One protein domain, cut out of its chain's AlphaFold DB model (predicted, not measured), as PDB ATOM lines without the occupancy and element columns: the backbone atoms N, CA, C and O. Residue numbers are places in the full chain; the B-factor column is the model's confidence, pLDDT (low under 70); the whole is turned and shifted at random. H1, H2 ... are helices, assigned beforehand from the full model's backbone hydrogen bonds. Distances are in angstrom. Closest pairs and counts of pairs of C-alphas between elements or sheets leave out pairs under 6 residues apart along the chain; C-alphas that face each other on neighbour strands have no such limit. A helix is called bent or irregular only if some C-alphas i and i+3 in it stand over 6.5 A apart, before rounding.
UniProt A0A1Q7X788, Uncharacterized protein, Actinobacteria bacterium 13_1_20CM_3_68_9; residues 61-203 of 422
ATOM      1  N   HIS A  61      32.277   1.447 -65.177       60.00
ATOM      2  CA  HIS A  61      31.095   1.907 -64.451       60.00
ATOM      3  C   HIS A  61      30.620   0.833 -63.466       60.00
ATOM      4  O   HIS A  61      29.739   0.032 -63.754       60.00
ATOM      5  N   LEU A  62      31.186   0.846 -62.260       61.66
ATOM      6  CA  LEU A  62      30.788  -0.080 -61.201       61.66
ATOM      7  C   LEU A  62      29.309   0.069 -60.815       61.66
ATOM      8  O   LEU A  62      28.767  -0.840 -60.190       61.66
ATOM      9  N   ARG A  63      28.707   1.249 -61.048       71.75
ATOM     10  CA  ARG A  63      27.391   1.644 -60.520       71.75
ATOM     11  C   ARG A  63      26.710   2.689 -61.412       71.75
ATOM     12  O   ARG A  63      27.422   3.531 -61.970       71.75
ATOM     13  N   PRO A  64      25.367   2.704 -61.463       80.69
ATOM     14  CA  PRO A  64      24.596   3.825 -61.998       80.69
ATOM     15  C   PRO A  64      24.961   5.164 -61.336       80.69
ATOM     16  O   PRO A  64      25.275   5.222 -60.142       80.69
ATOM     17  N   ASP A  65      24.899   6.254 -62.102       84.44
ATOM     18  CA  ASP A  65      25.380   7.589 -61.730       84.44
ATOM     19  C   ASP A  65      24.302   8.515 -61.145       84.44
ATOM     20  O   ASP A  65      24.344   9.732 -61.327       84.44
ATOM     21  N   PHE A  66      23.368   7.960 -60.369       91.50
ATOM     22  CA  PHE A  66      22.299   8.736 -59.738       91.50
ATOM     23  C   PHE A  66      22.824   9.921 -58.904       91.50
ATOM     24  O   PHE A  66      23.806   9.822 -58.159       91.50
ATOM     25  N   ALA A  67      22.128  11.054 -59.016       95.31
ATOM     26  CA  ALA A  67      22.307  12.232 -58.171       95.31
ATOM     27  C   ALA A  67      21.420  12.139 -56.918       95.31
ATOM     28  O   ALA A  67      20.411  11.436 -56.919       95.31
ATOM     29  N   VAL A  68      21.727  12.901 -55.864       96.81
ATOM     30  CA  VAL A  68      20.867  12.991 -54.661       96.81
ATOM     31  C   VAL A  68      19.432  13.394 -55.015       96.81
ATOM     32  O   VAL A  68      18.486  12.828 -54.469       96.81
ATOM     33  N   ALA A  69      19.264  14.316 -55.969       97.56
ATOM     34  CA  ALA A  69      17.954  14.752 -56.451       97.56
ATOM     35  C   ALA A  69      17.080  13.604 -56.980       97.56
ATOM     36  O   ALA A  69      15.861  13.699 -56.902       97.56
ATOM     37  N   HIS A  70      17.674  12.515 -57.482       96.81
ATOM     38  CA  HIS A  70      16.924  11.358 -57.976       96.81
ATOM     39  C   HIS A  70      16.051  10.724 -56.880       96.81
ATOM     40  O   HIS A  70      14.932  10.303 -57.149       96.81
ATOM     41  N   TYR A  71      16.528  10.724 -55.633       96.69
ATOM     42  CA  TYR A  71      15.874  10.074 -54.493       96.69
ATOM     43  C   TYR A  71      15.137  11.048 -53.569       96.69
ATOM     44  O   TYR A  71      14.827  10.713 -52.427       96.69
ATOM     45  N   TRP A  72      14.856  12.274 -54.019       95.31
ATOM     46  CA  TRP A  72      14.362  13.326 -53.126       95.31
ATOM     47  C   TRP A  72      13.037  12.981 -52.424       95.31
ATOM     48  O   TRP A  72      12.836  13.394 -51.284       95.31
ATOM     49  N   HIS A  73      12.185  12.185 -53.072       96.12
ATOM     50  CA  HIS A  73      10.902  11.703 -52.552       96.12
ATOM     51  C   HIS A  73      10.934  10.290 -51.953       96.12
ATOM     52  O   HIS A  73       9.918   9.831 -51.430       96.12
ATOM     53  N   ASP A  74      12.058   9.580 -52.030       97.00
ATOM     54  CA  ASP A  74      12.136   8.182 -51.610       97.00
ATOM     55  C   ASP A  74      12.407   8.082 -50.103       97.00
ATOM     56  O   ASP A  74      13.544   8.167 -49.629       97.00
ATOM     57  N   THR A  75      11.341   7.916 -49.319       96.62
ATOM     58  CA  THR A  75      11.421   7.849 -47.852       96.62
ATOM     59  C   THR A  75      12.222   6.645 -47.351       96.62
ATOM     60  O   THR A  75      12.857   6.738 -46.296       96.62
ATOM     61  N   GLY A  76      12.241   5.541 -48.104       97.00
ATOM     62  CA  GLY A  76      13.050   4.364 -47.801       97.00
ATOM     63  C   GLY A  76      14.535   4.685 -47.924       97.00
ATOM     64  O   GLY A  76      15.305   4.442 -46.991       97.00
ATOM     65  N   VAL A  77      14.924   5.333 -49.023       96.88
ATOM     66  CA  VAL A  77      16.299   5.797 -49.234       96.88
ATOM     67  C   VAL A  77      16.718   6.822 -48.186       96.88
ATOM     68  O   VAL A  77      17.808   6.715 -47.616       96.88
ATOM     69  N   TRP A  78      15.847   7.774 -47.852       97.00
ATOM     70  CA  TRP A  78      16.131   8.737 -46.791       97.00
ATOM     71  C   TRP A  78      16.388   8.064 -45.442       97.00
ATOM     72  O   TRP A  78      17.357   8.405 -44.761       97.00
ATOM     73  N   ARG A  79      15.554   7.090 -45.064       96.62
ATOM     74  CA  ARG A  79      15.649   6.391 -43.776       96.62
ATOM     75  C   ARG A  79      16.863   5.469 -43.687       96.62
ATOM     76  O   ARG A  79      17.493   5.416 -42.634       96.62
ATOM     77  N   HIS A  80      17.167   4.733 -44.754       95.69
ATOM     78  CA  HIS A  80      18.172   3.668 -44.729       95.69
ATOM     79  C   HIS A  80      19.554   4.099 -45.230       95.69
ATOM     80  O   HIS A  80      20.540   3.473 -44.852       95.69
ATOM     81  N   TRP A  81      19.646   5.178 -46.014       95.12
ATOM     82  CA  TRP A  81      20.904   5.616 -46.626       95.12
ATOM     83  C   TRP A  81      21.257   7.068 -46.310       95.12
ATOM     84  O   TRP A  81      22.348   7.327 -45.800       95.12
ATOM     85  N   PHE A  82      20.360   8.027 -46.571       96.81
ATOM     86  CA  PHE A  82      20.738   9.441 -46.448       96.81
ATOM     87  C   PHE A  82      20.863   9.901 -44.997       96.81
ATOM     88  O   PHE A  82      21.894  10.459 -44.628       96.81
ATOM     89  N   ALA A  83      19.862   9.656 -44.150       96.31
ATOM     90  CA  ALA A  83      19.924  10.069 -42.749       96.31
ATOM     91  C   ALA A  83      21.066   9.373 -41.979       96.31
ATOM     92  O   ALA A  83      21.796  10.079 -41.278       96.31
ATOM     93  N   PRO A  84      21.308   8.052 -42.137       94.25
ATOM     94  CA  PRO A  84      22.487   7.405 -41.561       94.25
ATOM     95  C   PRO A  84      23.807   7.977 -42.092       94.25
ATOM     96  O   PRO A  84      24.690   8.280 -41.297       94.25
ATOM     97  N   GLY A  85      23.933   8.211 -43.405       92.69
ATOM     98  CA  GLY A  85      25.153   8.783 -43.987       92.69
ATOM     99  C   GLY A  85      25.443  10.213 -43.517       92.69
ATOM    100  O   GLY A  85      26.593  10.567 -43.249       92.69
ATOM    101  N   LEU A  86      24.402  11.036 -43.358       94.62
ATOM    102  CA  LEU A  86      24.514  12.381 -42.783       94.62
ATOM    103  C   LEU A  86      24.875  12.333 -41.298       94.62
ATOM    104  O   LEU A  86      25.682  13.142 -40.846       94.62
ATOM    105  N   HIS A  87      24.319  11.376 -40.556       92.25
ATOM    106  CA  HIS A  87      24.675  11.138 -39.162       92.25
ATOM    107  C   HIS A  87      26.137  10.711 -39.008       92.25
ATOM    108  O   HIS A  87      26.836  11.249 -38.157       92.25
ATOM    109  N   GLU A  88      26.628   9.807 -39.855       88.69
ATOM    110  CA  GLU A  88      28.030   9.379 -39.839       88.69
ATOM    111  C   GLU A  88      28.987  10.525 -40.211       88.69
ATOM    112  O   GLU A  88      30.059  10.657 -39.624       88.69
ATOM    113  N   SER A  89      28.583  11.390 -41.148       89.19
ATOM    114  CA  SER A  89      29.434  12.475 -41.658       89.19
ATOM    115  C   SER A  89      29.438  13.739 -40.791       89.19
ATOM    116  O   SER A  89      30.472  14.390 -40.656       89.19
ATOM    117  N   PHE A  90      28.285  14.128 -40.238       90.31
ATOM    118  CA  PHE A  90      28.104  15.393 -39.506       90.31
ATOM    119  C   PHE A  90      27.687  15.200 -38.038       90.31
ATOM    120  O   PHE A  90      27.576  16.177 -37.290       90.31
ATOM    121  N   GLY A  91      27.485  13.958 -37.607       89.81
ATOM    122  CA  GLY A  91      27.131  13.592 -36.242       89.81
ATOM    123  C   GLY A  91      25.633  13.616 -35.941       89.81
ATOM    124  O   GLY A  91      24.776  13.826 -36.802       89.81
ATOM    125  N   THR A  92      25.287  13.426 -34.667       91.31
ATOM    126  CA  THR A  92      23.888  13.397 -34.180       91.31
ATOM    127  C   THR A  92      23.100  14.660 -34.527       91.31
ATOM    128  O   THR A  92      21.909  14.591 -34.812       91.31
ATOM    129  N   LEU A  93      23.766  15.815 -34.549       94.50
ATOM    130  CA  LEU A  93      23.153  17.117 -34.816       94.50
ATOM    131  C   LEU A  93      23.275  17.546 -36.290       94.50
ATOM    132  O   LEU A  93      23.239  18.742 -36.598       94.50
ATOM    133  N   TRP A  94      23.395  16.596 -37.222       95.12
ATOM    134  CA  TRP A  94      23.441  16.898 -38.654       95.12
ATOM    135  C   TRP A  94      22.269  17.773 -39.147       95.12
ATOM    136  O   TRP A  94      22.541  18.663 -39.958       95.12
ATOM    137  N   PRO A  95      21.008  17.654 -38.656       96.94
ATOM    138  CA  PRO A  95      19.934  18.520 -39.141       96.94
ATOM    139  C   PRO A  95      20.198  19.988 -38.800       96.94
ATOM    140  O   PRO A  95      20.003  20.862 -39.640       96.94
ATOM    141  N   LEU A  96      20.716  20.261 -37.596       96.44
ATOM    142  CA  LEU A  96      21.088  21.612 -37.165       96.44
ATOM    143  C   LEU A  96      22.299  22.140 -37.933       96.44
ATOM    144  O   LEU A  96      22.358  23.327 -38.243       96.44
ATOM    145  N   THR A  97      23.239  21.260 -38.275       95.56
ATOM    146  CA  THR A  97      24.406  21.591 -39.103       95.56
ATOM    147  C   THR A  97      23.963  22.084 -40.482       95.56
ATOM    148  O   THR A  97      24.341  23.178 -40.902       95.56
ATOM    149  N   LEU A  98      23.113  21.313 -41.172       97.19
ATOM    150  CA  LEU A  98      22.627  21.665 -42.508       97.19
ATOM    151  C   LEU A  98      21.675  22.866 -42.477       97.19
ATOM    152  O   LEU A  98      21.799  23.769 -43.306       97.19
ATOM    153  N   ALA A  99      20.765  22.925 -41.499       97.06
ATOM    154  CA  ALA A  99      19.869  24.065 -41.327       97.06
ATOM    155  C   ALA A  99      20.648  25.350 -41.017       97.06
ATOM    156  O   ALA A  99      20.382  26.388 -41.619       97.06
ATOM    157  N   GLY A 100      21.648  25.281 -40.133       96.06
ATOM    158  CA  GLY A 100      22.525  26.399 -39.792       96.06
ATOM    159  C   GLY A 100      23.326  26.888 -40.995       96.06
ATOM    160  O   GLY A 100      23.351  28.090 -41.255       96.06
ATOM    161  N   MET A 101      23.905  25.968 -41.774       97.12
ATOM    162  CA  MET A 101      24.586  26.277 -43.035       97.12
ATOM    163  C   MET A 101      23.665  27.041 -44.002       97.12
ATOM    164  O   MET A 101      24.035  28.113 -44.488       97.12
ATOM    165  N   LEU A 102      22.469  26.510 -44.280       98.06
ATOM    166  CA  LEU A 102      21.528  27.110 -45.232       98.06
ATOM    167  C   LEU A 102      20.987  28.453 -44.734       98.06
ATOM    168  O   LEU A 102      20.978  29.429 -45.484       98.06
ATOM    169  N   ALA A 103      20.586  28.532 -43.464       96.62
ATOM    170  CA  ALA A 103      20.084  29.760 -42.859       96.62
ATOM    171  C   ALA A 103      21.143  30.868 -42.884       96.62
ATOM    172  O   ALA A 103      20.833  32.014 -43.219       96.62
ATOM    173  N   ALA A 104      22.401  30.530 -42.588       96.25
ATOM    174  CA  ALA A 104      23.505  31.474 -42.652       96.25
ATOM    175  C   ALA A 104      23.726  31.995 -44.074       96.25
ATOM    176  O   ALA A 104      23.875  33.202 -44.263       96.25
ATOM    177  N   ALA A 105      23.699  31.106 -45.070       97.62
ATOM    178  CA  ALA A 105      23.871  31.467 -46.469       97.62
ATOM    179  C   ALA A 105      22.747  32.386 -46.973       97.62
ATOM    180  O   ALA A 105      23.024  33.461 -47.506       97.62
ATOM    181  N   VAL A 106      21.484  32.013 -46.737       97.44
ATOM    182  CA  VAL A 106      20.313  32.818 -47.124       97.44
ATOM    183  C   VAL A 106      20.340  34.178 -46.428       97.44
ATOM    184  O   VAL A 106      20.201  35.217 -47.079       97.44
ATOM    185  N   PHE A 107      20.601  34.205 -45.117       96.81
ATOM    186  CA  PHE A 107      20.711  35.459 -44.378       96.81
ATOM    187  C   PHE A 107      21.860  36.323 -44.902       96.81
ATOM    188  O   PHE A 107      21.695  37.533 -45.048       96.81
ATOM    189  N   ALA A 108      23.021  35.738 -45.197       96.44
ATOM    190  CA  ALA A 108      24.163  36.474 -45.721       96.44
ATOM    191  C   ALA A 108      23.856  37.128 -47.074       96.44
ATOM    192  O   ALA A 108      24.293  38.251 -47.309       96.44
ATOM    193  N   ILE A 109      23.060  36.486 -47.932       96.31
ATOM    194  CA  ILE A 109      22.641  37.053 -49.220       96.31
ATOM    195  C   ILE A 109      21.624  38.183 -49.017       96.31
ATOM    196  O   ILE A 109      21.807  39.273 -49.558       96.31
ATOM    197  N   TRP A 110      20.573  37.952 -48.225       95.19
ATOM    198  CA  TRP A 110      19.461  38.903 -48.082       95.19
ATOM    199  C   TRP A 110      19.765  40.069 -47.140       95.19
ATOM    200  O   TRP A 110      19.363  41.203 -47.385       95.19
ATOM    201  N   ARG A 111      20.467  39.795 -46.040       93.00
ATOM    202  CA  ARG A 111      20.723  40.739 -44.939       93.00
ATOM    203  C   ARG A 111      22.203  40.902 -44.598       93.00
ATOM    204  O   ARG A 111      22.538  41.700 -43.720       93.00
ATOM    205  N   GLY A 112      23.113  40.209 -45.287       81.81
ATOM    206  CA  GLY A 112      24.541  40.498 -45.193       81.81
ATOM    207  C   GLY A 112      24.796  41.894 -45.744       81.81
ATOM    208  O   GLY A 112      24.615  42.159 -46.930       81.81
ATOM    209  N   ARG A 113      25.165  42.830 -44.867       86.81
ATOM    210  CA  ARG A 113      25.478  44.216 -45.256       86.81
ATOM    211  C   ARG A 113      26.799  44.308 -46.026       86.81
ATOM    212  O   ARG A 113      27.036  45.285 -46.722       86.81
ATOM    213  N   GLU A 114      27.636  43.279 -45.917       92.62
ATOM    214  CA  GLU A 114      28.967  43.207 -46.510       92.62
ATOM    215  C   GLU A 114      28.970  42.322 -47.759       92.62
ATOM    216  O   GLU A 114      28.450  41.203 -47.750       92.62
ATOM    217  N   ALA A 115      29.612  42.802 -48.825       92.00
ATOM    218  CA  ALA A 115      29.675  42.096 -50.102       92.00
ATOM    219  C   ALA A 115      30.364  40.724 -49.990       92.00
ATOM    220  O   ALA A 115      29.937  39.771 -50.640       92.00
ATOM    221  N   ILE A 116      31.379  40.598 -49.127       93.94
ATOM    222  CA  ILE A 116      32.066  39.323 -48.885       93.94
ATOM    223  C   ILE A 116      31.117  38.268 -48.305       93.94
ATOM    224  O   ILE A 116      31.105  37.141 -48.788       93.94
ATOM    225  N   LEU A 117      30.262  38.633 -47.342       95.06
ATOM    226  CA  LEU A 117      29.296  37.703 -46.749       95.06
ATOM    227  C   LEU A 117      28.273  37.238 -47.787       95.06
ATOM    228  O   LEU A 117      27.977  36.049 -47.853       95.06
ATOM    229  N   ARG A 118      27.792  38.145 -48.648       95.44
ATOM    230  CA  ARG A 118      26.888  37.787 -49.752       95.44
ATOM    231  C   ARG A 118      27.530  36.784 -50.702       95.44
ATOM    232  O   ARG A 118      26.909  35.783 -51.032       95.44
ATOM    233  N   VAL A 119      28.779  37.025 -51.108       95.81
ATOM    234  CA  VAL A 119      29.524  36.116 -51.992       95.81
ATOM    235  C   VAL A 119      29.736  34.749 -51.347       95.81
ATOM    236  O   VAL A 119      29.558  33.737 -52.021       95.81
ATOM    237  N   LEU A 120      30.076  34.701 -50.056       96.19
ATOM    238  CA  LEU A 120      30.211  33.440 -49.323       96.19
ATOM    239  C   LEU A 120      28.866  32.710 -49.206       96.19
ATOM    240  O   LEU A 120      28.817  31.502 -49.411       96.19
ATOM    241  N   GLY A 121      27.766  33.428 -48.967       97.06
ATOM    242  CA  GLY A 121      26.419  32.853 -48.989       97.06
ATOM    243  C   GLY A 121      26.053  32.268 -50.356       97.06
ATOM    244  O   GLY A 121      25.577  31.137 -50.432       97.06
ATOM    245  N   VAL A 122      26.344  32.986 -51.450       97.00
ATOM    246  CA  VAL A 122      26.150  32.476 -52.820       97.00
ATOM    247  C   VAL A 122      26.995  31.225 -53.058       97.00
ATOM    248  O   VAL A 122      26.479  30.250 -53.593       97.00
ATOM    249  N   PHE A 123      28.261  31.214 -52.629       96.62
ATOM    250  CA  PHE A 123      29.124  30.034 -52.725       96.62
ATOM    251  C   PHE A 123      28.505  28.812 -52.032       96.62
ATOM    252  O   PHE A 123      28.465  27.737 -52.629       96.62
ATOM    253  N   VAL A 124      27.983  28.977 -50.811       98.19
ATOM    254  CA  VAL A 124      27.344  27.886 -50.059       98.19
ATOM    255  C   VAL A 124      26.123  27.349 -50.807       98.19
ATOM    256  O   VAL A 124      26.016  26.135 -50.990       98.19
ATOM    257  N   LEU A 125      25.236  28.224 -51.299       98.06
ATOM    258  CA  LEU A 125      24.035  27.794 -52.023       98.06
ATOM    259  C   LEU A 125      24.374  27.125 -53.357       98.06
ATOM    260  O   LEU A 125      23.866  26.044 -53.631       98.06
ATOM    261  N   VAL A 126      25.263  27.718 -54.157       97.44
ATOM    262  CA  VAL A 126      25.675  27.151 -55.452       97.44
ATOM    263  C   VAL A 126      26.339  25.791 -55.262       97.44
ATOM    264  O   VAL A 126      26.013  24.858 -55.986       97.44
ATOM    265  N   THR A 127      27.217  25.645 -54.265       97.69
ATOM    266  CA  THR A 127      27.873  24.361 -53.969       97.69
ATOM    267  C   THR A 127      26.861  23.314 -53.507       97.69
ATOM    268  O   THR A 127      26.914  22.174 -53.958       97.69
ATOM    269  N   THR A 128      25.903  23.700 -52.659       98.00
ATOM    270  CA  THR A 128      24.838  22.795 -52.195       98.00
ATOM    271  C   THR A 128      23.957  22.327 -53.349       98.00
ATOM    272  O   THR A 128      23.710  21.133 -53.492       98.00
ATOM    273  N   VAL A 129      23.516  23.254 -54.203       97.94
ATOM    274  CA  VAL A 129      22.707  22.933 -55.383       97.94
ATOM    275  C   VAL A 129      23.501  22.044 -56.337       97.94
ATOM    276  O   VAL A 129      23.005  20.994 -56.734       97.94
ATOM    277  N   ALA A 130      24.751  22.397 -56.643       96.81
ATOM    278  CA  ALA A 130      25.609  21.572 -57.483       96.81
ATOM    279  C   ALA A 130      25.719  20.150 -56.923       96.81
ATOM    280  O   ALA A 130      25.478  19.202 -57.658       96.81
ATOM    281  N   TYR A 131      25.981  19.980 -55.625       97.06
ATOM    282  CA  TYR A 131      26.036  18.661 -54.990       97.06
ATOM    283  C   TYR A 131      24.736  17.854 -55.169       97.06
ATOM    284  O   TYR A 131      24.780  16.673 -55.513       97.06
ATOM    285  N   VAL A 132      23.572  18.485 -54.994       97.56
ATOM    286  CA  VAL A 132      22.273  17.800 -55.094       97.56
ATOM    287  C   VAL A 132      22.000  17.272 -56.507       97.56
ATOM    288  O   VAL A 132      21.443  16.183 -56.654       97.56
ATOM    289  N   PHE A 133      22.417  18.014 -57.535       96.69
ATOM    290  CA  PHE A 133      22.127  17.698 -58.939       96.69
ATOM    291  C   PHE A 133      23.286  17.047 -59.702       96.69
ATOM    292  O   PHE A 133      23.082  16.568 -60.814       96.69
ATOM    293  N   THR A 134      24.496  17.021 -59.141       93.25
ATOM    294  CA  THR A 134      25.654  16.411 -59.808       93.25
ATOM    295  C   THR A 134      25.481  14.890 -59.850       93.25
ATOM    296  O   THR A 134      25.270  14.286 -58.797       93.25
ATOM    297  N   PRO A 135      25.586  14.248 -61.031       89.44
ATOM    298  CA  PRO A 135      25.627  12.793 -61.135       89.44
ATOM    299  C   PRO A 135      26.712  12.187 -60.242       89.44
ATOM    300  O   PRO A 135      27.700  12.836 -59.902       89.44
ATOM    301  N   LEU A 136      26.537  10.925 -59.870       88.56
ATOM    302  CA  LEU A 136      27.366  10.166 -58.929       88.56
ATOM    303  C   LEU A 136      27.262  10.562 -57.449       88.56
ATOM    304  O   LEU A 136      27.738   9.797 -56.607       88.56
ATOM    305  N   THR A 137      26.632  11.680 -57.070       93.38
ATOM    306  CA  THR A 137      26.544  12.060 -55.644       93.38
ATOM    307  C   THR A 137      25.712  11.082 -54.809       93.38
ATOM    308  O   THR A 137      25.941  10.975 -53.607       93.38
ATOM    309  N   ALA A 138      24.855  10.280 -55.449       93.94
ATOM    310  CA  ALA A 138      24.135   9.150 -54.865       93.94
ATOM    311  C   ALA A 138      24.310   7.859 -55.698       93.94
ATOM    312  O   ALA A 138      23.383   7.059 -55.802       93.94
ATOM    313  N   ALA A 139      25.492   7.645 -56.296       87.75
ATOM    314  CA  ALA A 139      25.754   6.472 -57.138       87.75
ATOM    315  C   ALA A 139      25.527   5.144 -56.403       87.75
ATOM    316  O   ALA A 139      25.962   4.956 -55.260       87.75
ATOM    317  N   GLY A 140      24.935   4.189 -57.105       84.12
ATOM    318  CA  GLY A 140      24.547   2.891 -56.569       84.12
ATOM    319  C   GLY A 140      23.416   2.286 -57.381       84.12
ATOM    320  O   GLY A 140      22.891   2.930 -58.289       84.12
ATOM    321  N   ASP A 141      23.053   1.054 -57.049       84.75
ATOM    322  CA  ASP A 141      21.869   0.434 -57.630       84.75
ATOM    323  C   ASP A 141      20.616   1.219 -57.233       84.75
ATOM    324  O   ASP A 141      20.603   1.959 -56.242       84.75
ATOM    325  N   GLN A 142      19.552   1.072 -58.022       88.44
ATOM    326  CA  GLN A 142      18.310   1.783 -57.757       88.44
ATOM    327  C   GLN A 142      17.768   1.428 -56.361       88.44
ATOM    328  O   GLN A 142      17.621   0.257 -56.016       88.44
ATOM    329  N   GLY A 143      17.515   2.450 -55.538       91.06
ATOM    330  CA  GLY A 143      17.083   2.301 -54.141       91.06
ATOM    331  C   GLY A 143      18.216   2.006 -53.145       91.06
ATOM    332  O   GLY A 143      17.973   1.908 -51.941       91.06
ATOM    333  N   GLN A 144      19.465   1.890 -53.612       90.69
ATOM    334  CA  GLN A 144      20.644   1.604 -52.788       90.69
ATOM    335  C   GLN A 144      21.815   2.543 -53.141       90.69
ATOM    336  O   GLN A 144      22.831   2.101 -53.687       90.69
ATOM    337  N   PRO A 145      21.717   3.854 -52.832       92.38
ATOM    338  CA  PRO A 145      22.731   4.860 -53.168       92.38
ATOM    339  C   PRO A 145      23.965   4.780 -52.258       92.38
ATOM    340  O   PRO A 145      24.314   5.702 -51.521       92.38
ATOM    341  N   ILE A 146      24.665   3.658 -52.325       86.94
ATOM    342  CA  ILE A 146      25.771   3.282 -51.444       86.94
ATOM    343  C   ILE A 146      26.960   4.250 -51.484       86.94
ATOM    344  O   ILE A 146      27.753   4.304 -50.545       86.94
ATOM    345  N   SER A 147      27.098   5.041 -52.552       87.81
ATOM    346  CA  SER A 147      28.165   6.042 -52.666       87.81
ATOM    347  C   SER A 147      27.846   7.351 -51.941       87.81
ATOM    348  O   SER A 147      28.766   8.127 -51.691       87.81
ATOM    349  N   PHE A 148      26.584   7.592 -51.565       94.31
ATOM    350  CA  PHE A 148      26.163   8.811 -50.868       94.31
ATOM    351  C   PHE A 148      26.975   9.056 -49.592       94.31
ATOM    352  O   PHE A 148      27.480  10.159 -49.391       94.31
ATOM    353  N   VAL A 149      27.165   8.015 -48.775       89.94
ATOM    354  CA  VAL A 149      27.905   8.087 -47.502       89.94
ATOM    355  C   VAL A 149      29.318   8.644 -47.712       89.94
ATOM    356  O   VAL A 149      29.773   9.502 -46.965       89.94
ATOM    357  N   TRP A 150      29.991   8.231 -48.787       86.56
ATOM    358  CA  TRP A 150      31.336   8.705 -49.121       86.56
ATOM    359  C   TRP A 150      31.326  10.072 -49.801       86.56
ATOM    360  O   TRP A 150      32.248  10.866 -49.617       86.56
ATOM    361  N   ASN A 151      30.296  10.351 -50.599       94.31
ATOM    362  CA  ASN A 151      30.218  11.542 -51.436       94.31
ATOM    363  C   ASN A 151      29.673  12.769 -50.700       94.31
ATOM    364  O   ASN A 151      29.958  13.883 -51.137       94.31
ATOM    365  N   VAL A 152      29.031  12.609 -49.536       94.25
ATOM    366  CA  VAL A 152      28.666  13.723 -48.636       94.25
ATOM    367  C   VAL A 152      29.853  14.644 -48.336       94.25
ATOM    368  O   VAL A 152      29.670  15.850 -48.163       94.25
ATOM    369  N   ARG A 153      31.088  14.130 -48.382       93.75
ATOM    370  CA  ARG A 153      32.312  14.939 -48.258       93.75
ATOM    371  C   ARG A 153      32.388  16.111 -49.244       93.75
ATOM    372  O   ARG A 153      32.999  17.125 -48.924       93.75
ATOM    373  N   TYR A 154      31.759  16.015 -50.417       95.38
ATOM    374  CA  TYR A 154      31.734  17.105 -51.397       95.38
ATOM    375  C   TYR A 154      30.855  18.285 -50.953       95.38
ATOM    376  O   TYR A 154      31.043  19.398 -51.438       95.38
ATOM    377  N   LEU A 155      29.953  18.079 -49.986       96.06
ATOM    378  CA  LEU A 155      29.173  19.138 -49.342       96.06
ATOM    379  C   LEU A 155      29.935  19.808 -48.180       96.06
ATOM    380  O   LEU A 155      29.604  20.928 -47.786       96.06
ATOM    381  N   ALA A 156      30.981  19.166 -47.644       94.56
ATOM    382  CA  ALA A 156      31.708  19.644 -46.467       94.56
ATOM    383  C   ALA A 156      32.269  21.078 -46.598       94.56
ATOM    384  O   ALA A 156      32.139  21.834 -45.633       94.56
ATOM    385  N   PRO A 157      32.816  21.529 -47.751       95.81
ATOM    386  CA  PRO A 157      33.253  22.919 -47.901       95.81
ATOM    387  C   PRO A 157      32.113  23.934 -47.743       95.81
ATOM    388  O   PRO A 157      32.306  24.986 -47.132       95.81
ATOM    389  N   ALA A 158      30.914  23.620 -48.251       97.56
ATOM    390  CA  ALA A 158      29.739  24.477 -48.106       97.56
ATOM    391  C   ALA A 158      29.283  24.543 -46.642       97.56
ATOM    392  O   ALA A 158      29.029  25.633 -46.131       97.56
ATOM    393  N   VAL A 159      29.269  23.399 -45.950       96.94
ATOM    394  CA  VAL A 159      28.958  23.317 -44.514       96.94
ATOM    395  C   VAL A 159      29.947  24.142 -43.698       96.94
ATOM    396  O   VAL A 159      29.534  24.998 -42.915       96.94
ATOM    397  N   ALA A 160      31.248  23.947 -43.921       95.62
ATOM    398  CA  ALA A 160      32.298  24.655 -43.201       95.62
ATOM    399  C   ALA A 160      32.190  26.176 -43.388       95.62
ATOM    400  O   ALA A 160      32.191  26.918 -42.406       95.62
ATOM    401  N   VAL A 161      32.037  26.651 -44.630       96.94
ATOM    402  CA  VAL A 161      31.883  28.087 -44.913       96.94
ATOM    403  C   VAL A 161      30.575  28.629 -44.337       96.94
ATOM    404  O   VAL A 161      30.592  29.684 -43.705       96.94
ATOM    405  N   GLY A 162      29.456  27.918 -44.499       96.81
ATOM    406  CA  GLY A 162      28.146  28.337 -43.991       96.81
ATOM    407  C   GLY A 162      28.122  28.493 -42.471       96.81
ATOM    408  O   GLY A 162      27.625  29.495 -41.957       96.81
ATOM    409  N   LEU A 163      28.729  27.561 -41.737       96.31
ATOM    410  CA  LEU A 163      28.846  27.672 -40.282       96.31
ATOM    411  C   LEU A 163      29.863  28.742 -39.860       96.31
ATOM    412  O   LEU A 163      29.616  29.472 -38.899       96.31
ATOM    413  N   ALA A 164      30.972  28.899 -40.590       94.94
ATOM    414  CA  ALA A 164      31.996  29.898 -40.279       94.94
ATOM    415  C   ALA A 164      31.502  31.347 -40.430       94.94
ATOM    416  O   ALA A 164      31.979  32.230 -39.716       94.94
ATOM    417  N   ILE A 165      30.538  31.614 -41.322       95.25
ATOM    418  CA  ILE A 165      29.992  32.968 -41.500       95.25
ATOM    419  C   ILE A 165      28.947  33.358 -40.444       95.25
ATOM    420  O   ILE A 165      28.722  34.555 -40.263       95.25
ATOM    421  N   LEU A 166      28.335  32.410 -39.715       94.62
ATOM    422  CA  LEU A 166      27.340  32.691 -38.662       94.62
ATOM    423  C   LEU A 166      27.795  33.765 -37.652       94.62
ATOM    424  O   LEU A 166      27.094  34.771 -37.507       94.62
ATOM    425  N   PRO A 167      28.966  33.654 -36.989       93.38
ATOM    426  CA  PRO A 167      29.428  34.668 -36.035       93.38
ATOM    427  C   PRO A 167      29.810  36.002 -36.699       93.38
ATOM    428  O   PRO A 167      30.061  36.986 -35.999       93.38
ATOM    429  N   CYS A 168      29.866  36.058 -38.032       93.44
ATOM    430  CA  CYS A 168      30.137  37.267 -38.807       93.44
ATOM    431  C   CYS A 168      28.854  37.988 -39.253       93.44
ATOM    432  O   CYS A 168      28.924  39.140 -39.689       93.44
ATOM    433  N   LEU A 169      27.679  37.362 -39.128       94.12
ATOM    434  CA  LEU A 169      26.423  37.973 -39.557       94.12
ATOM    435  C   LEU A 169      26.083  39.201 -38.695       94.12
ATOM    436  O   LEU A 169      26.097  39.101 -37.465       94.12
ATOM    437  N   PRO A 170      25.709  40.351 -39.299       92.25
ATOM    438  CA  PRO A 170      25.459  41.596 -38.570       92.25
ATOM    439  C   PRO A 170      24.500  41.460 -37.379       92.25
ATOM    440  O   PRO A 170      24.778  41.990 -36.310       92.25
ATOM    441  N   ALA A 171      23.400  40.712 -37.532       90.94
ATOM    442  CA  ALA A 171      22.410  40.526 -36.467       90.94
ATOM    443  C   ALA A 171      22.926  39.684 -35.288       90.94
ATOM    444  O   ALA A 171      22.526  39.912 -34.142       90.94
ATOM    445  N   LEU A 172      23.817  38.732 -35.578       91.19
ATOM    446  CA  LEU A 172      24.377  37.784 -34.618       91.19
ATOM    447  C   LEU A 172      25.607  38.347 -33.899       91.19
ATOM    448  O   LEU A 172      25.844  38.015 -32.743       91.19
ATOM    449  N   ARG A 173      26.344  39.262 -34.539       92.12
ATOM    450  CA  ARG A 173      27.479  39.971 -33.926       92.12
ATOM    451  C   ARG A 173      27.130  41.329 -33.316       92.12
ATOM    452  O   ARG A 173      28.029  42.010 -32.837       92.12
ATOM    453  N   ALA A 174      25.855  41.724 -33.352       92.06
ATOM    454  CA  ALA A 174      25.397  43.047 -32.922       92.06
ATOM    455  C   ALA A 174      25.717  43.355 -31.450       92.06
ATOM    456  O   ALA A 174      25.997  44.500 -31.115       92.06
ATOM    457  N   THR A 175      25.685  42.343 -30.579       94.19
ATOM    458  CA  THR A 175      26.039  42.481 -29.163       94.19
ATOM    459  C   THR A 175      27.043  41.403 -28.750       94.19
ATOM    460  O   THR A 175      27.037  40.309 -29.330       94.19
ATOM    461  N   PRO A 176      27.880  41.656 -27.723       91.62
ATOM    462  CA  PRO A 176      28.801  40.651 -27.193       91.62
ATOM    463  C   PRO A 176      28.084  39.366 -26.759       91.62
ATOM    464  O   PRO A 176      28.554  38.276 -27.069       91.62
ATOM    465  N   GLY A 177      26.909  39.490 -26.126       94.56
ATOM    466  CA  GLY A 177      26.104  38.349 -25.680       94.56
ATOM    467  C   GLY A 177      25.585  37.480 -26.828       94.56
ATOM    468  O   GLY A 177      25.712  36.262 -26.771       94.56
ATOM    469  N   ARG A 178      25.072  38.081 -27.916       93.69
ATOM    470  CA  ARG A 178      24.633  37.318 -29.102       93.69
ATOM    471  C   ARG A 178      25.798  36.613 -29.782       93.69
ATOM    472  O   ARG A 178      25.682  35.446 -30.147       93.69
ATOM    473  N   ARG A 179      26.935  37.301 -29.901       92.19
ATOM    474  CA  ARG A 179      28.144  36.721 -30.487       92.19
ATOM    475  C   ARG A 179      28.650  35.547 -29.653       92.19
ATOM    476  O   ARG A 179      28.974  34.509 -30.221       92.19
ATOM    477  N   ALA A 180      28.686  35.700 -28.330       91.88
ATOM    478  CA  ALA A 180      29.049  34.631 -27.409       91.88
ATOM    479  C   ALA A 180      28.077  33.451 -27.524       91.88
ATOM    480  O   ALA A 180      28.530  32.332 -27.706       91.88
ATOM    481  N   ALA A 181      26.762  33.694 -27.537       94.31
ATOM    482  CA  ALA A 181      25.757  32.641 -27.686       94.31
ATOM    483  C   ALA A 181      25.930  31.834 -28.984       94.31
ATOM    484  O   ALA A 181      25.873  30.609 -28.951       94.31
ATOM    485  N   VAL A 182      26.201  32.495 -30.116       94.31
ATOM    486  CA  VAL A 182      26.449  31.811 -31.397       94.31
ATOM    487  C   VAL A 182      27.744  31.008 -31.367       94.31
ATOM    488  O   VAL A 182      27.761  29.871 -31.828       94.31
ATOM    489  N   LEU A 183      28.821  31.561 -30.807       93.19
ATOM    490  CA  LEU A 183      30.080  30.828 -30.657       93.19
ATOM    491  C   LEU A 183      29.926  29.626 -29.718       93.19
ATOM    492  O   LEU A 183      30.438  28.559 -30.033       93.19
ATOM    493  N   THR A 184      29.177  29.767 -28.624       93.06
ATOM    494  CA  THR A 184      28.841  28.663 -27.718       93.06
ATOM    495  C   THR A 184      28.012  27.603 -28.436       93.06
ATOM    496  O   THR A 184      28.337  26.425 -28.347       93.06
ATOM    497  N   ALA A 185      26.992  27.994 -29.205       93.75
ATOM    498  CA  ALA A 185      26.186  27.056 -29.983       93.75
ATOM    499  C   ALA A 185      27.029  26.296 -31.020       93.75
ATOM    500  O   ALA A 185      26.894  25.082 -31.148       93.75
ATOM    501  N   LEU A 186      27.944  26.981 -31.715       94.00
ATOM    502  CA  LEU A 186      28.885  26.351 -32.644       94.00
ATOM    503  C   LEU A 186      29.886  25.435 -31.933       94.00
ATOM    504  O   LEU A 186      30.212  24.380 -32.464       94.00
ATOM    505  N   ALA A 187      30.355  25.806 -30.739       90.81
ATOM    506  CA  ALA A 187      31.238  24.966 -29.936       90.81
ATOM    507  C   ALA A 187      30.526  23.691 -29.461       90.81
ATOM    508  O   ALA A 187      31.105  22.611 -29.536       90.81
ATOM    509  N   VAL A 188      29.261  23.795 -29.039       91.38
ATOM    510  CA  VAL A 188      28.418  22.637 -28.705       91.38
ATOM    511  C   VAL A 188      28.203  21.767 -29.941       91.38
ATOM    512  O   VAL A 188      28.421  20.561 -29.874       91.38
ATOM    513  N   LEU A 189      27.844  22.366 -31.080       92.00
ATOM    514  CA  LEU A 189      27.664  21.636 -32.333       92.00
ATOM    515  C   LEU A 189      28.933  20.865 -32.709       92.00
ATOM    516  O   LEU A 189      28.867  19.665 -32.952       92.00
ATOM    517  N   LEU A 190      30.091  21.529 -32.664       89.44
ATOM    518  CA  LEU A 190      31.389  20.912 -32.915       89.44
ATOM    519  C   LEU A 190      31.676  19.772 -31.933       89.44
ATOM    520  O   LEU A 190      32.121  18.714 -32.364       89.44
ATOM    521  N   ALA A 191      31.412  19.957 -30.638       87.06
ATOM    522  CA  ALA A 191      31.632  18.926 -29.628       87.06
ATOM    523  C   ALA A 191      30.777  17.676 -29.887       87.06
ATOM    524  O   ALA A 191      31.288  16.565 -29.782       87.06
ATOM    525  N   PHE A 192      29.510  17.838 -30.284       88.56
ATOM    526  CA  PHE A 192      28.643  16.717 -30.656       88.56
ATOM    527  C   PHE A 192      29.069  16.062 -31.971       88.56
ATOM    528  O   PHE A 192      29.109  14.834 -32.047       88.56
ATOM    529  N   THR A 193      29.409  16.848 -32.997       86.69
ATOM    530  CA  THR A 193      29.910  16.323 -34.275       86.69
ATOM    531  C   THR A 193      31.188  15.523 -34.060       86.69
ATOM    532  O   THR A 193      31.256  14.371 -34.470       86.69
ATOM    533  N   VAL A 194      32.168  16.084 -33.344       83.56
ATOM    534  CA  VAL A 194      33.418  15.392 -33.016       83.56
ATOM    535  C   VAL A 194      33.139  14.186 -32.132       83.56
ATOM    536  O   VAL A 194      33.603  13.105 -32.450       83.56
ATOM    537  N   GLY A 195      32.353  14.320 -31.063       82.50
ATOM    538  CA  GLY A 195      32.077  13.236 -30.114       82.50
ATOM    539  C   GLY A 195      31.310  12.044 -30.697       82.50
ATOM    540  O   GLY A 195      31.368  10.957 -30.132       82.50
ATOM    541  N   SER A 196      30.624  12.218 -31.829       82.06
ATOM    542  CA  SER A 196      29.876  11.149 -32.513       82.06
ATOM    543  C   SER A 196      30.624  10.510 -33.689       82.06
ATOM    544  O   SER A 196      30.083   9.615 -34.335       82.06
ATOM    545  N   LEU A 197      31.873  10.912 -33.943       78.50
ATOM    546  CA  LEU A 197      32.700  10.354 -35.012       78.50
ATOM    547  C   LEU A 197      32.888   8.834 -34.868       78.50
ATOM    548  O   LEU A 197      33.320   8.329 -33.830       78.50
ATOM    549  N   VAL A 198      32.632   8.086 -35.943       72.69
ATOM    550  CA  VAL A 198      32.823   6.624 -35.975       72.69
ATOM    551  C   VAL A 198      34.279   6.220 -35.692       72.69
ATOM    552  O   VAL A 198      34.546   5.145 -35.156       72.69
ATOM    553  N   GLN A 199      35.223   7.122 -35.964       72.50
ATOM    554  CA  GLN A 199      36.663   6.968 -35.773       72.50
ATOM    555  C   GLN A 199      37.053   6.728 -34.305       72.50
ATOM    556  O   GLN A 199      38.070   6.084 -34.046       72.50
ATOM    557  N   TRP A 200      36.240   7.155 -33.330       75.38
ATOM    558  CA  TRP A 200      36.487   6.831 -31.917       75.38
ATOM    559  C   TRP A 200      36.471   5.323 -31.654       75.38
ATOM    560  O   TRP A 200      37.223   4.836 -30.812       75.38
ATOM    561  N   LYS A 201      35.664   4.572 -32.415       71.81
ATOM    562  CA  LYS A 201      35.574   3.109 -32.320       71.81
ATOM    563  C   LYS A 201      36.771   2.393 -32.960       71.81
ATOM    564  O   LYS A 201      36.918   1.193 -32.769       71.81
ATOM    565  N   GLN A 202      37.630   3.113 -33.685       69.62
ATOM    566  CA  GLN A 202      38.796   2.566 -34.394       69.62
ATOM    567  C   GLN A 202      40.104   2.667 -33.581       69.62
ATOM    568  O   GLN A 202      41.180   2.422 -34.110       69.62
ATOM    569  N   GLY A 203      40.038   3.017 -32.288       69.31
ATOM    570  CA  GLY A 203      41.197   2.981 -31.381       69.31
ATOM    571  C   GLY A 203      42.079   4.237 -31.370       69.31
ATOM    572  O   GLY A 203      43.074   4.280 -30.651       69.31
TER     573      GLY A 203
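What this domain is: This is residues 61 to 203 of the 422 residues of an uncharacterized protein of Actinobacteria bacterium 13_1_20CM_3_68_9 (UniProt A0A1Q7X788). Three long helices, H4, H5 and H6, run to and fro in a slab with H5 in the middle; H4 packs along H5, while H6 joins only loosely, touching H5 near the link between them. H3 lies aslant over one face, crossing H4 and H5; H2 crosses the first part of H5, and short H1 sits at the last residues of H4. The printed part has 143 residues with seven named helices, H1 to H7 in order, and no named strand; the class is all helix. It is compact, with a radius of gyration of the C-alphas of 16.6 A and spans of 52 by 37 by 24 A.

Where its parts are: Find C-alpha 68 at (20.867, 12.991, -54.661), where H1 begins; it runs to residue 71. H2 holds residues 75 to 90, 20.1 A, with a kink of 33 degrees near residue 82. H3, residues 94 to 111, covers 24.8 A, and H4, residues 115 to 133, 27.0 A. Look next for C-alpha 148 at (26.163, 8.811, -50.868): from there H5 runs 31.2 A to residue 168, with a kink of 49 degrees near residue 155. H2 and H5 are irregular, but only just: C-alphas 80 and 83 are 6.9 A apart, C-alphas 154 and 157 7.0 A. H6, residues 176 to 195, covers 27.8 A, and H7, residues 198 to 202, ends at C-alpha 202 (38.796, 2.566, -34.394).

How they stand to each other: Start at the hub, H5, which touches four helices. H4 and H5 form a helical hairpin, at a shallow tilt of 16 degrees, opposite ways; their closest C-alphas, of Val 124 and Ala 158, are 4.6 A apart. H5 and H6 form another, at 19 degrees, but H5 touches H6 with residues 163 to 167 alone; the closest C-alphas are those of Pro 167 and Arg 179, 6.1 A. H3 touches H5 at a steep tilt of 48 degrees, closest at the C-alphas of Met 101 and Gly 162, 4.2 A, and H4 at 46 degrees, at Ala 105 and Gly 121, 3.8 A. H2 touches H5 at a steep tilt of 57 degrees, C-alphas 85 and 149 being closest at 4.5 A. H2 and H3 only just touch, with 3 pairs of C-alphas within 8 A, and only at the corner; the closest are His 87 and Trp 94, 5.9 A. H1 touches H4, closest at the C-alphas of Val 68 and Val 132, 5.0 A. H6 and H7 meet only through their link; H4 and H6 are apart. In H3, H4 and H6 every O i to N i+4 pair is within hydrogen-bond range; in H2 9 of 12 are, in H5 8 of 17 with 10 of 18 O i to N i+3 pairs, in H7 0 of 1 with 2 of 2, and H1 is too short for such a pair.

The domain as a whole: The C-alphas of His 61 and Thr 175, the two farthest apart, are 54.0 A apart. The printed part has no cut. The link from H4 to H5, residues 134 to 147, is long. Mean pLDDT of the printed part is 91.9; look for values under 70 at residues 61 to 62 and 202 to 203.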